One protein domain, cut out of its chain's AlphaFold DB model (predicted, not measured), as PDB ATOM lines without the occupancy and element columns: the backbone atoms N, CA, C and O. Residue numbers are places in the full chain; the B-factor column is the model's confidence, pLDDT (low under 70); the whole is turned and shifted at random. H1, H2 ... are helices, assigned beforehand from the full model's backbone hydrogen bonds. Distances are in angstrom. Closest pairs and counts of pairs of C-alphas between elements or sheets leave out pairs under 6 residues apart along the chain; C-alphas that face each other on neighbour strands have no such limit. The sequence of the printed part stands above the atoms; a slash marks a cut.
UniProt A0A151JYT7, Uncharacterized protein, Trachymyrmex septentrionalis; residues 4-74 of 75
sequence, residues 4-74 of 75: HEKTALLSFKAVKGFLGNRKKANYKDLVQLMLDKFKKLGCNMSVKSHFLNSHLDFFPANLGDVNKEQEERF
ATOM      1  N   HIS A   4     135.202 108.507 153.323       81.19
ATOM      2  CA  HIS A   4     135.368 109.207 152.053       81.19
ATOM      3  C   HIS A   4     134.261 110.243 151.821       81.19
ATOM      4  O   HIS A   4     134.568 111.371 151.441       81.19
ATOM      5  N   GLU A   5     133.006 109.915 152.143       82.88
ATOM      6  CA  GLU A   5     131.878 110.856 152.067       82.88
ATOM      7  C   GLU A   5     132.041 112.021 153.049       82.88
ATOM      8  O   GLU A   5     131.870 113.180 152.674       82.88
ATOM      9  N   LYS A   6     132.450 111.736 154.296       86.56
ATOM     10  CA  LYS A   6     132.792 112.768 155.290       86.56
ATOM     11  C   LYS A   6     133.875 113.702 154.762       86.56
ATOM     12  O   LYS A   6     133.751 114.917 154.886       86.56
ATOM     13  N   THR A   7     134.909 113.139 154.145       86.56
ATOM     14  CA  THR A   7     136.023 113.910 153.589       86.56
ATOM     15  C   THR A   7     135.569 114.800 152.433       86.56
ATOM     16  O   THR A   7     135.886 115.986 152.429       86.56
ATOM     17  N   ALA A   8     134.792 114.270 151.485       84.62
ATOM     18  CA  ALA A   8     134.283 115.054 150.361       84.62
ATOM     19  C   ALA A   8     133.342 116.180 150.812       84.62
ATOM     20  O   ALA A   8     133.452 117.309 150.334       84.62
ATOM     21  N   LEU A   9     132.476 115.915 151.797       85.00
ATOM     22  CA  LEU A   9     131.595 116.930 152.372       85.00
ATOM     23  C   LEU A   9     132.379 118.052 153.069       85.00
ATOM     24  O   LEU A   9     132.017 119.222 152.952       85.00
ATOM     25  N   LEU A  10     133.456 117.718 153.787       86.56
ATOM     26  CA  LEU A  10     134.341 118.713 154.400       86.56
ATOM     27  C   LEU A  10     135.044 119.571 153.339       86.56
ATOM     28  O   LEU A  10     135.075 120.794 153.478       86.56
ATOM     29  N   SER A  11     135.531 118.960 152.253       82.31
ATOM     30  CA  SER A  11     136.102 119.690 151.115       82.31
ATOM     31  C   SER A  11     135.082 120.638 150.477       82.31
ATOM     32  O   SER A  11     135.394 121.800 150.233       82.31
ATOM     33  N   PHE A  12     133.835 120.195 150.295       82.06
ATOM     34  CA  PHE A  12     132.759 121.039 149.773       82.06
ATOM     35  C   PHE A  12     132.442 122.230 150.693       82.06
ATOM     36  O   PHE A  12     132.316 123.364 150.228       82.06
ATOM     37  N   LYS A  13     132.372 122.015 152.013       82.44
ATOM     38  CA  LYS A  13     132.168 123.103 152.988       82.44
ATOM     39  C   LYS A  13     133.301 124.134 152.951       82.44
ATOM     40  O   LYS A  13     133.024 125.329 153.054       82.44
ATOM     41  N   ALA A  14     134.547 123.694 152.764       80.19
ATOM     42  CA  ALA A  14     135.693 124.591 152.628       80.19
ATOM     43  C   ALA A  14     135.588 125.481 151.374       80.19
ATOM     44  O   ALA A  14     135.843 126.683 151.456       80.19
ATOM     45  N   VAL A  15     135.136 124.920 150.246       75.12
ATOM     46  CA  VAL A  15     134.877 125.671 149.003       75.12
ATOM     47  C   VAL A  15     133.689 126.630 149.156       75.12
ATOM     48  O   VAL A  15     133.745 127.764 148.682       75.12
ATOM     49  N   LYS A  16     132.633 126.249 149.888       70.31
ATOM     50  CA  LYS A  16     131.488 127.138 150.155       70.31
ATOM     51  C   LYS A  16     131.896 128.404 150.923       70.31
ATOM     52  O   LYS A  16     131.390 129.484 150.633       70.31
ATOM     53  N   GLY A  17     132.845 128.292 151.855       67.94
ATOM     54  CA  GLY A  17     133.404 129.448 152.568       67.94
ATOM     55  C   GLY A  17     134.194 130.414 151.675       67.94
ATOM     56  O   GLY A  17     134.366 131.576 152.034       67.94
ATOM     57  N   PHE A  18     134.659 129.949 150.513       65.56
ATOM     58  CA  PHE A  18     135.348 130.755 149.506       65.56
ATOM     59  C   PHE A  18     134.369 131.485 148.568       65.56
ATOM     60  O   PHE A  18     134.549 132.671 148.301       65.56
ATOM     61  N   LEU A  19     133.305 130.805 148.125       64.75
ATOM     62  CA  LEU A  19     132.298 131.345 147.196       64.75
ATOM     63  C   LEU A  19     131.482 132.517 147.770       64.75
ATOM     64  O   LEU A  19     130.819 133.222 147.022       64.75
ATOM     65  N   GLY A  20     131.505 132.720 149.089       61.31
ATOM     66  CA  GLY A  20     130.594 133.645 149.754       61.31
ATOM     67  C   GLY A  20     131.000 135.117 149.758       61.31
ATOM     68  O   GLY A  20     130.104 135.937 149.845       61.31
ATOM     69  N   ASN A  21     132.293 135.480 149.722       63.97
ATOM     70  CA  ASN A  21     132.696 136.888 149.937       63.97
ATOM     71  C   ASN A  21     134.081 137.272 149.398       63.97
ATOM     72  O   ASN A  21     134.231 138.341 148.816       63.97
ATOM     73  N   ARG A  22     135.118 136.456 149.632       66.56
ATOM     74  CA  ARG A  22     136.504 136.809 149.281       66.56
ATOM     75  C   ARG A  22     137.252 135.638 148.671       66.56
ATOM     76  O   ARG A  22     137.335 134.560 149.263       66.56
ATOM     77  N   LYS A  23     137.881 135.903 147.529       70.19
ATOM     78  CA  LYS A  23     138.733 134.964 146.819       70.19
ATOM     79  C   LYS A  23     140.022 134.747 147.613       70.19
ATOM     80  O   LYS A  23     140.889 135.613 147.653       70.19
ATOM     81  N   LYS A  24     140.142 133.605 148.292       73.19
ATOM     82  CA  LYS A  24     141.389 133.199 148.960       73.19
ATOM     83  C   LYS A  24     142.433 132.786 147.926       73.19
ATOM     84  O   LYS A  24     142.076 132.173 146.932       73.19
ATOM     85  N   ALA A  25     143.714 133.050 148.180       78.25
ATOM     86  CA  ALA A  25     144.796 132.683 147.259       78.25
ATOM     87  C   ALA A  25     144.846 131.171 146.955       78.25
ATOM     88  O   ALA A  25     145.081 130.774 145.820       78.25
ATOM     89  N   ASN A  26     144.528 130.332 147.945       83.56
ATOM     90  CA  ASN A  26     144.551 128.869 147.846       83.56
ATOM     91  C   ASN A  26     143.250 128.246 147.304       83.56
ATOM     92  O   ASN A  26     142.991 127.059 147.496       83.56
ATOM     93  N   TYR A  27     142.370 129.031 146.683       80.94
ATOM     94  CA  TYR A  27     141.062 128.526 146.271       80.94
ATOM     95  C   TYR A  27     141.112 127.492 145.153       80.94
ATOM     96  O   TYR A  27     140.303 126.567 145.162       80.94
ATOM     97  N   LYS A  28     142.057 127.634 144.215       83.94
ATOM     98  CA  LYS A  28     142.256 126.659 143.140       83.94
ATOM     99  C   LYS A  28     142.562 125.292 143.729       83.94
ATOM    100  O   LYS A  28     141.912 124.317 143.371       83.94
ATOM    101  N   ASP A  29     143.457 125.262 144.712       87.00
ATOM    102  CA  ASP A  29     143.844 124.039 145.410       87.00
ATOM    103  C   ASP A  29     142.651 123.417 146.140       87.00
ATOM    104  O   ASP A  29     142.453 122.204 146.096       87.00
ATOM    105  N   LEU A  30     141.808 124.239 146.775       85.31
ATOM    106  CA  LEU A  30     140.605 123.769 147.465       85.31
ATOM    107  C   LEU A  30     139.562 123.184 146.502       85.31
ATOM    108  O   LEU A  30     138.973 122.146 146.811       85.31
ATOM    109  N   VAL A  31     139.332 123.821 145.349       84.56
ATOM    110  CA  VAL A  31     138.388 123.313 144.341       84.56
ATOM    111  C   VAL A  31     138.931 122.045 143.691       84.56
ATOM    112  O   VAL A  31     138.197 121.063 143.599       84.56
ATOM    113  N   GLN A  32     140.211 122.014 143.324       88.12
ATOM    114  CA  GLN A  32     140.845 120.823 142.761       88.12
ATOM    115  C   GLN A  32     140.792 119.648 143.748       88.12
ATOM    116  O   GLN A  32     140.369 118.550 143.388       88.12
ATOM    117  N   LEU A  33     141.116 119.894 145.023       88.88
ATOM    118  CA  LEU A  33     141.019 118.894 146.084       88.88
ATOM    119  C   LEU A  33     139.594 118.355 146.212       88.88
ATOM    120  O   LEU A  33     139.401 117.149 146.333       88.88
ATOM    121  N   MET A  34     138.590 119.233 146.187       88.56
ATOM    122  CA  MET A  34     137.187 118.840 146.242       88.56
ATOM    123  C   MET A  34     136.819 117.927 145.060       88.56
ATOM    124  O   MET A  34     136.269 116.847 145.286       88.56
ATOM    125  N   LEU A  35     137.157 118.314 143.825       87.69
ATOM    126  CA  LEU A  35     136.882 117.521 142.620       87.69
ATOM    127  C   LEU A  35     137.549 116.143 142.681       87.69
ATOM    128  O   LEU A  35     136.907 115.135 142.383       87.69
ATOM    129  N   ASP A  36     138.789 116.073 143.162       89.19
ATOM    130  CA  ASP A  36     139.507 114.811 143.331       89.19
ATOM    131  C   ASP A  36     138.835 113.893 144.362       89.19
ATOM    132  O   ASP A  36     138.783 112.674 144.172       89.19
ATOM    133  N   LYS A  37     138.293 114.447 145.459       87.94
ATOM    134  CA  LYS A  37     137.532 113.662 146.450       87.94
ATOM    135  C   LYS A  37     136.220 113.140 145.866       87.94
ATOM    136  O   LYS A  37     135.903 111.976 146.090       87.94
ATOM    137  N   PHE A  38     135.491 113.955 145.102       84.50
ATOM    138  CA  PHE A  38     134.258 113.522 144.436       84.50
ATOM    139  C   PHE A  38     134.521 112.453 143.371       84.50
ATOM    140  O   PHE A  38     133.815 111.447 143.335       84.50
ATOM    141  N   LYS A  39     135.590 112.592 142.580       86.19
ATOM    142  CA  LYS A  39     136.000 111.574 141.604       86.19
ATOM    143  C   LYS A  39     136.343 110.242 142.279       86.19
ATOM    144  O   LYS A  39     135.937 109.191 141.796       86.19
ATOM    145  N   LYS A  40     137.036 110.275 143.425       86.62
ATOM    146  CA  LYS A  40     137.341 109.075 144.234       86.62
ATOM    147  C   LYS A  40     136.101 108.404 144.827       86.62
ATOM    148  O   LYS A  40     136.142 107.211 145.092       86.62
ATOM    149  N   LEU A  41     135.018 109.153 145.022       85.44
ATOM    150  CA  LEU A  41     133.721 108.610 145.428       85.44
ATOM    151  C   LEU A  41     132.922 108.011 144.261       85.44
ATOM    152  O   LEU A  41     131.819 107.522 144.480       85.44
ATOM    153  N   GLY A  42     133.442 108.062 143.031       83.31
ATOM    154  CA  GLY A  42     132.697 107.668 141.837       83.31
ATOM    155  C   GLY A  42     131.579 108.650 141.477       83.31
ATOM    156  O   GLY A  42     130.714 108.323 140.670       83.31
ATOM    157  N   CYS A  43     131.569 109.854 142.061       81.94
ATOM    158  CA  CYS A  43     130.616 110.883 141.676       81.94
ATOM    159  C   CYS A  43     131.008 111.434 140.304       81.94
ATOM    160  O   CYS A  43     132.099 111.986 140.132       81.94
ATOM    161  N   ASN A  44     130.096 111.332 139.340       79.38
ATOM    162  CA  ASN A  44     130.253 112.011 138.062       79.38
ATOM    163  C   ASN A  44     130.282 113.525 138.296       79.38
ATOM    164  O   ASN A  44     129.426 114.074 138.998       79.38
ATOM    165  N   MET A  45     131.263 114.208 137.703       79.56
ATOM    166  CA  MET A  45     131.276 115.666 137.702       79.56
ATOM    167  C   MET A  45     130.054 116.159 136.935       79.56
ATOM    168  O   MET A  45     129.881 115.880 135.750       79.56
ATOM    169  N   SER A  46     129.194 116.906 137.617       81.00
ATOM    170  CA  SER A  46     128.103 117.602 136.948       81.00
ATOM    171  C   SER A  46     128.665 118.646 135.979       81.00
ATOM    172  O   SER A  46     129.769 119.159 136.176       81.00
ATOM    173  N   VAL A  47     127.878 119.039 134.975       77.94
ATOM    174  CA  VAL A  47     128.231 120.151 134.069       77.94
ATOM    175  C   VAL A  47     128.592 121.414 134.861       77.94
ATOM    176  O   VAL A  47     129.540 122.110 134.518       77.94
ATOM    177  N   LYS A  48     127.916 121.655 135.993       75.88
ATOM    178  CA  LYS A  48     128.224 122.759 136.915       75.88
ATOM    179  C   LYS A  48     129.615 122.639 137.549       75.88
ATOM    180  O   LYS A  48     130.283 123.648 137.733       75.88
ATOM    181  N   SER A  49     130.070 121.422 137.854       79.19
ATOM    182  CA  SER A  49     131.421 121.175 138.385       79.19
ATOM    183  C   SER A  49     132.494 121.386 137.316       79.19
ATOM    184  O   SER A  49     133.528 121.987 137.600       79.19
ATOM    185  N   HIS A  50     132.228 120.954 136.079       83.31
ATOM    186  CA  HIS A  50     133.102 121.228 134.935       83.31
ATOM    187  C   HIS A  50     133.201 122.725 134.637       83.31
ATOM    188  O   HIS A  50     134.306 123.242 134.495       83.31
ATOM    189  N   PHE A  51     132.066 123.428 134.611       81.12
ATOM    190  CA  PHE A  51     132.012 124.879 134.446       81.12
ATOM    191  C   PHE A  51     132.803 125.593 135.545       81.12
ATOM    192  O   PHE A  51     133.652 126.429 135.249       81.12
ATOM    193  N   LEU A  52     132.576 125.212 136.808       80.06
ATOM    194  CA  LEU A  52     133.301 125.775 137.941       80.06
ATOM    195  C   LEU A  52     134.810 125.626 137.749       80.06
ATOM    196  O   LEU A  52     135.502 126.626 137.864       80.06
ATOM    197  N   ASN A  53     135.293 124.422 137.413       83.00
ATOM    198  CA  ASN A  53     136.717 124.136 137.222       83.00
ATOM    199  C   ASN A  53     137.337 124.929 136.060       83.00
ATOM    200  O   ASN A  53     138.385 125.547 136.226       83.00
ATOM    201  N   SER A  54     136.681 124.935 134.896       84.62
ATOM    202  CA  SER A  54     137.179 125.608 133.688       84.62
ATOM    203  C   SER A  54     137.213 127.129 133.821       84.62
ATOM    204  O   SER A  54     138.039 127.783 133.190       84.62
ATOM    205  N   HIS A  55     136.334 127.703 134.643       82.69
ATOM    206  CA  HIS A  55     136.197 129.150 134.797       82.69
ATOM    207  C   HIS A  55     136.645 129.658 136.172       82.69
ATOM    208  O   HIS A  55     136.357 130.801 136.521       82.69
ATOM    209  N   LEU A  56     137.406 128.861 136.937       78.50
ATOM    210  CA  LEU A  56     137.940 129.268 138.244       78.50
ATOM    211  C   LEU A  56     138.701 130.593 138.192       78.50
ATOM    212  O   LEU A  56     138.654 131.379 139.140       78.50
ATOM    213  N   ASP A  57     139.421 130.838 137.103       78.56
ATOM    214  CA  ASP A  57     140.205 132.054 136.899       78.56
ATOM    215  C   ASP A  57     139.371 133.275 136.534       78.56
ATOM    216  O   ASP A  57     139.767 134.397 136.844       78.56
ATOM    217  N   PHE A  58     138.189 133.055 135.962       78.69
ATOM    218  CA  PHE A  58     137.293 134.115 135.518       78.69
ATOM    219  C   PHE A  58     136.523 134.763 136.674       78.69
ATOM    220  O   PHE A  58     135.998 135.865 136.544       78.69
ATOM    221  N   PHE A  59     136.458 134.091 137.825       74.31
ATOM    222  CA  PHE A  59     135.734 134.606 138.974       74.31
ATOM    223  C   PHE A  59     136.450 135.802 139.625       74.31
ATOM    224  O   PHE A  59     137.636 135.681 139.986       74.31
ATOM    225  N   PRO A  60     135.736 136.925 139.837       73.19
ATOM    226  CA  PRO A  60     136.280 138.098 140.508       73.19
ATOM    227  C   PRO A  60     136.581 137.816 141.981       73.19
ATOM    228  O   PRO A  60     136.168 136.807 142.556       73.19
ATOM    229  N   ALA A  61     137.341 138.713 142.609       71.44
ATOM    230  CA  ALA A  61     137.789 138.533 143.987       71.44
ATOM    231  C   ALA A  61     136.634 138.514 145.012       71.44
ATOM    232  O   ALA A  61     136.785 137.994 146.115       71.44
ATOM    233  N   ASN A  62     135.483 139.056 144.638       68.62
ATOM    234  CA  ASN A  62     134.297 139.296 145.443       68.62
ATOM    235  C   ASN A  62     133.108 138.538 144.833       68.62
ATOM    236  O   ASN A  62     132.208 139.099 144.220       68.62
ATOM    237  N   LEU A  63     133.142 137.217 145.003       67.12
ATOM    238  CA  LEU A  63     132.134 136.278 144.495       67.12
ATOM    239  C   LEU A  63     130.739 136.466 145.106       67.12
ATOM    240  O   LEU A  63     129.748 136.138 144.459       67.12
ATOM    241  N   GLY A  64     130.665 137.002 146.327       64.50
ATOM    242  CA  GLY A  64     129.402 137.238 147.029       64.50
ATOM    243  C   GLY A  64     128.502 138.261 146.333       64.50
ATOM    244  O   GLY A  64     127.292 138.056 146.280       64.50
ATOM    245  N   ASP A  65     129.091 139.308 145.746       57.53
ATOM    246  CA  ASP A  65     128.346 140.341 145.013       57.53
ATOM    247  C   ASP A  65     127.936 139.854 143.618       57.53
ATOM    248  O   ASP A  65     126.818 140.102 143.172       57.53
ATOM    249  N   VAL A  66     128.805 139.077 142.965       57.34
ATOM    250  CA  VAL A  66     128.552 138.538 141.618       57.34
ATOM    251  C   VAL A  66     127.476 137.456 141.613       57.34
ATOM    252  O   VAL A  66     126.754 137.318 140.630       57.34
ATOM    253  N   ASN A  67     127.296 136.723 142.716       56.06
ATOM    254  CA  ASN A  67     126.272 135.682 142.786       56.06
ATOM    255  C   ASN A  67     124.842 136.238 142.654       56.06
ATOM    256  O   ASN A  67     123.998 135.577 142.056       56.06
ATOM    257  N   LYS A  68     124.575 137.461 143.141       54.34
ATOM    258  CA  LYS A  68     123.257 138.101 142.989       54.34
ATOM    259  C   LYS A  68     122.928 138.430 141.532       54.34
ATOM    260  O   LYS A  68     121.820 138.150 141.097       54.34
ATOM    261  N   GLU A  69     123.876 138.986 140.779       55.03
ATOM    262  CA  GLU A  69     123.659 139.300 139.356       55.03
ATOM    263  C   GLU A  69     123.622 138.042 138.480       55.03
ATOM    264  O   GLU A  69     122.948 137.999 137.452       55.03
ATOM    265  N   GLN A  70     124.370 137.007 138.862       55.44
ATOM    266  CA  GLN A  70     124.527 135.825 138.028       55.44
ATOM    267  C   GLN A  70     123.385 134.814 138.213       55.44
ATOM    268  O   GLN A  70     123.029 134.169 137.230       55.44
ATOM    269  N   GLU A  71     122.770 134.709 139.402       50.09
ATOM    270  CA  GLU A  71     121.535 133.926 139.602       50.09
ATOM    271  C   GLU A  71     120.375 134.450 138.737       50.09
ATOM    272  O   GLU A  71     119.671 133.637 138.142       50.09
ATOM    273  N   GLU A  72     120.238 135.772 138.559       51.69
ATOM    274  CA  GLU A  72     119.201 136.349 137.685       51.69
ATOM    275  C   GLU A  72     119.403 136.025 136.197       51.69
ATOM    276  O   GLU A  72     118.443 135.936 135.435       51.69
ATOM    277  N   ARG A  73     120.650 135.808 135.768       54.59
ATOM    278  CA  ARG A  73     121.000 135.579 134.358       54.59
ATOM    279  C   ARG A  73     120.810 134.126 133.899       54.59
ATOM    280  O   ARG A  73     120.957 133.844 132.712       54.59
ATOM    281  N   PHE A  74     120.528 133.214 134.829       53.56
ATOM    282  CA  PHE A  74     120.248 131.799 134.557       53.56
ATOM    283  C   PHE A  74     118.746 131.448 134.625       53.56
ATOM    284  O   PHE A  74     118.418 130.258 134.663       53.56
TER     285      PHE A  74
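AT A GLANCE: This is residues 4 to 74 of the 75 residues of an uncharacterized protein of Trachymyrmex septentrionalis (UniProt A0A151JYT7). Two longer helices, H1 and H2, lie side by side and run opposite ways as a helical hairpin, with the short H3 next to residues 31 to 35 of H2 and apart from H1, the centres of the three helices making a triangle. H4 comes off near the last residues of H1, across H1's direction, and residues 68 to 74 stick out from the body. The printed part has 71 residues with four named helices, in the order H1, H2, H3, H4, and no named strand; the class is all helix. It is compact, with a radius of gyration of the C-alphas of 12.4 A and spans of 34 by 24 by 18 A.

HOW THE PARTS SIT: H1, residues 4 to 19, touches H2, residues 27 to 40, closest at the C-alphas of Ser 11 and Met 34, 5.1 A apart. This hairpin has a shallow tilt of 26 degrees, opposite ways. H2, with residues 31 to 35 alone, only just touches H3, residues 47 to 54, with 3 pairs of C-alphas within 8 A; the closest, Val 31 and Asn 53, are 7.4 A apart. They form a helical hairpin at a steep tilt of 43 degrees, opposite ways. H1 and H3 are apart. H4, residues 63 to 72, is close to H1 but not clearly touching: the closest C-alphas, Leu 19 and Leu 63, are 5.6 A apart, and the lines are about perpendicular at 89 degrees. H4 is apart from H2 and H3. Every O i to N i+4 pair is within hydrogen-bond range in H2 and H3; H1 has 11 of 12 and H4 3 of 6.

IN THESE COORDINATES: H1 begins at C-alpha 4 (135.368, 109.207, 152.053) and is 22.9 A long; H2 is 19.9 A, H3 10.5 A. H4, 14.6 A, ends at C-alpha 72 (119.201, 136.349, 137.685).

THE WHOLE: The farthest C-alphas, His 4 and Arg 73, are 34.9 A apart. The printed part has no cut, and its three links between helices are short. Model pLDDT is under 70 at residues 17 to 22 and 62 to 74.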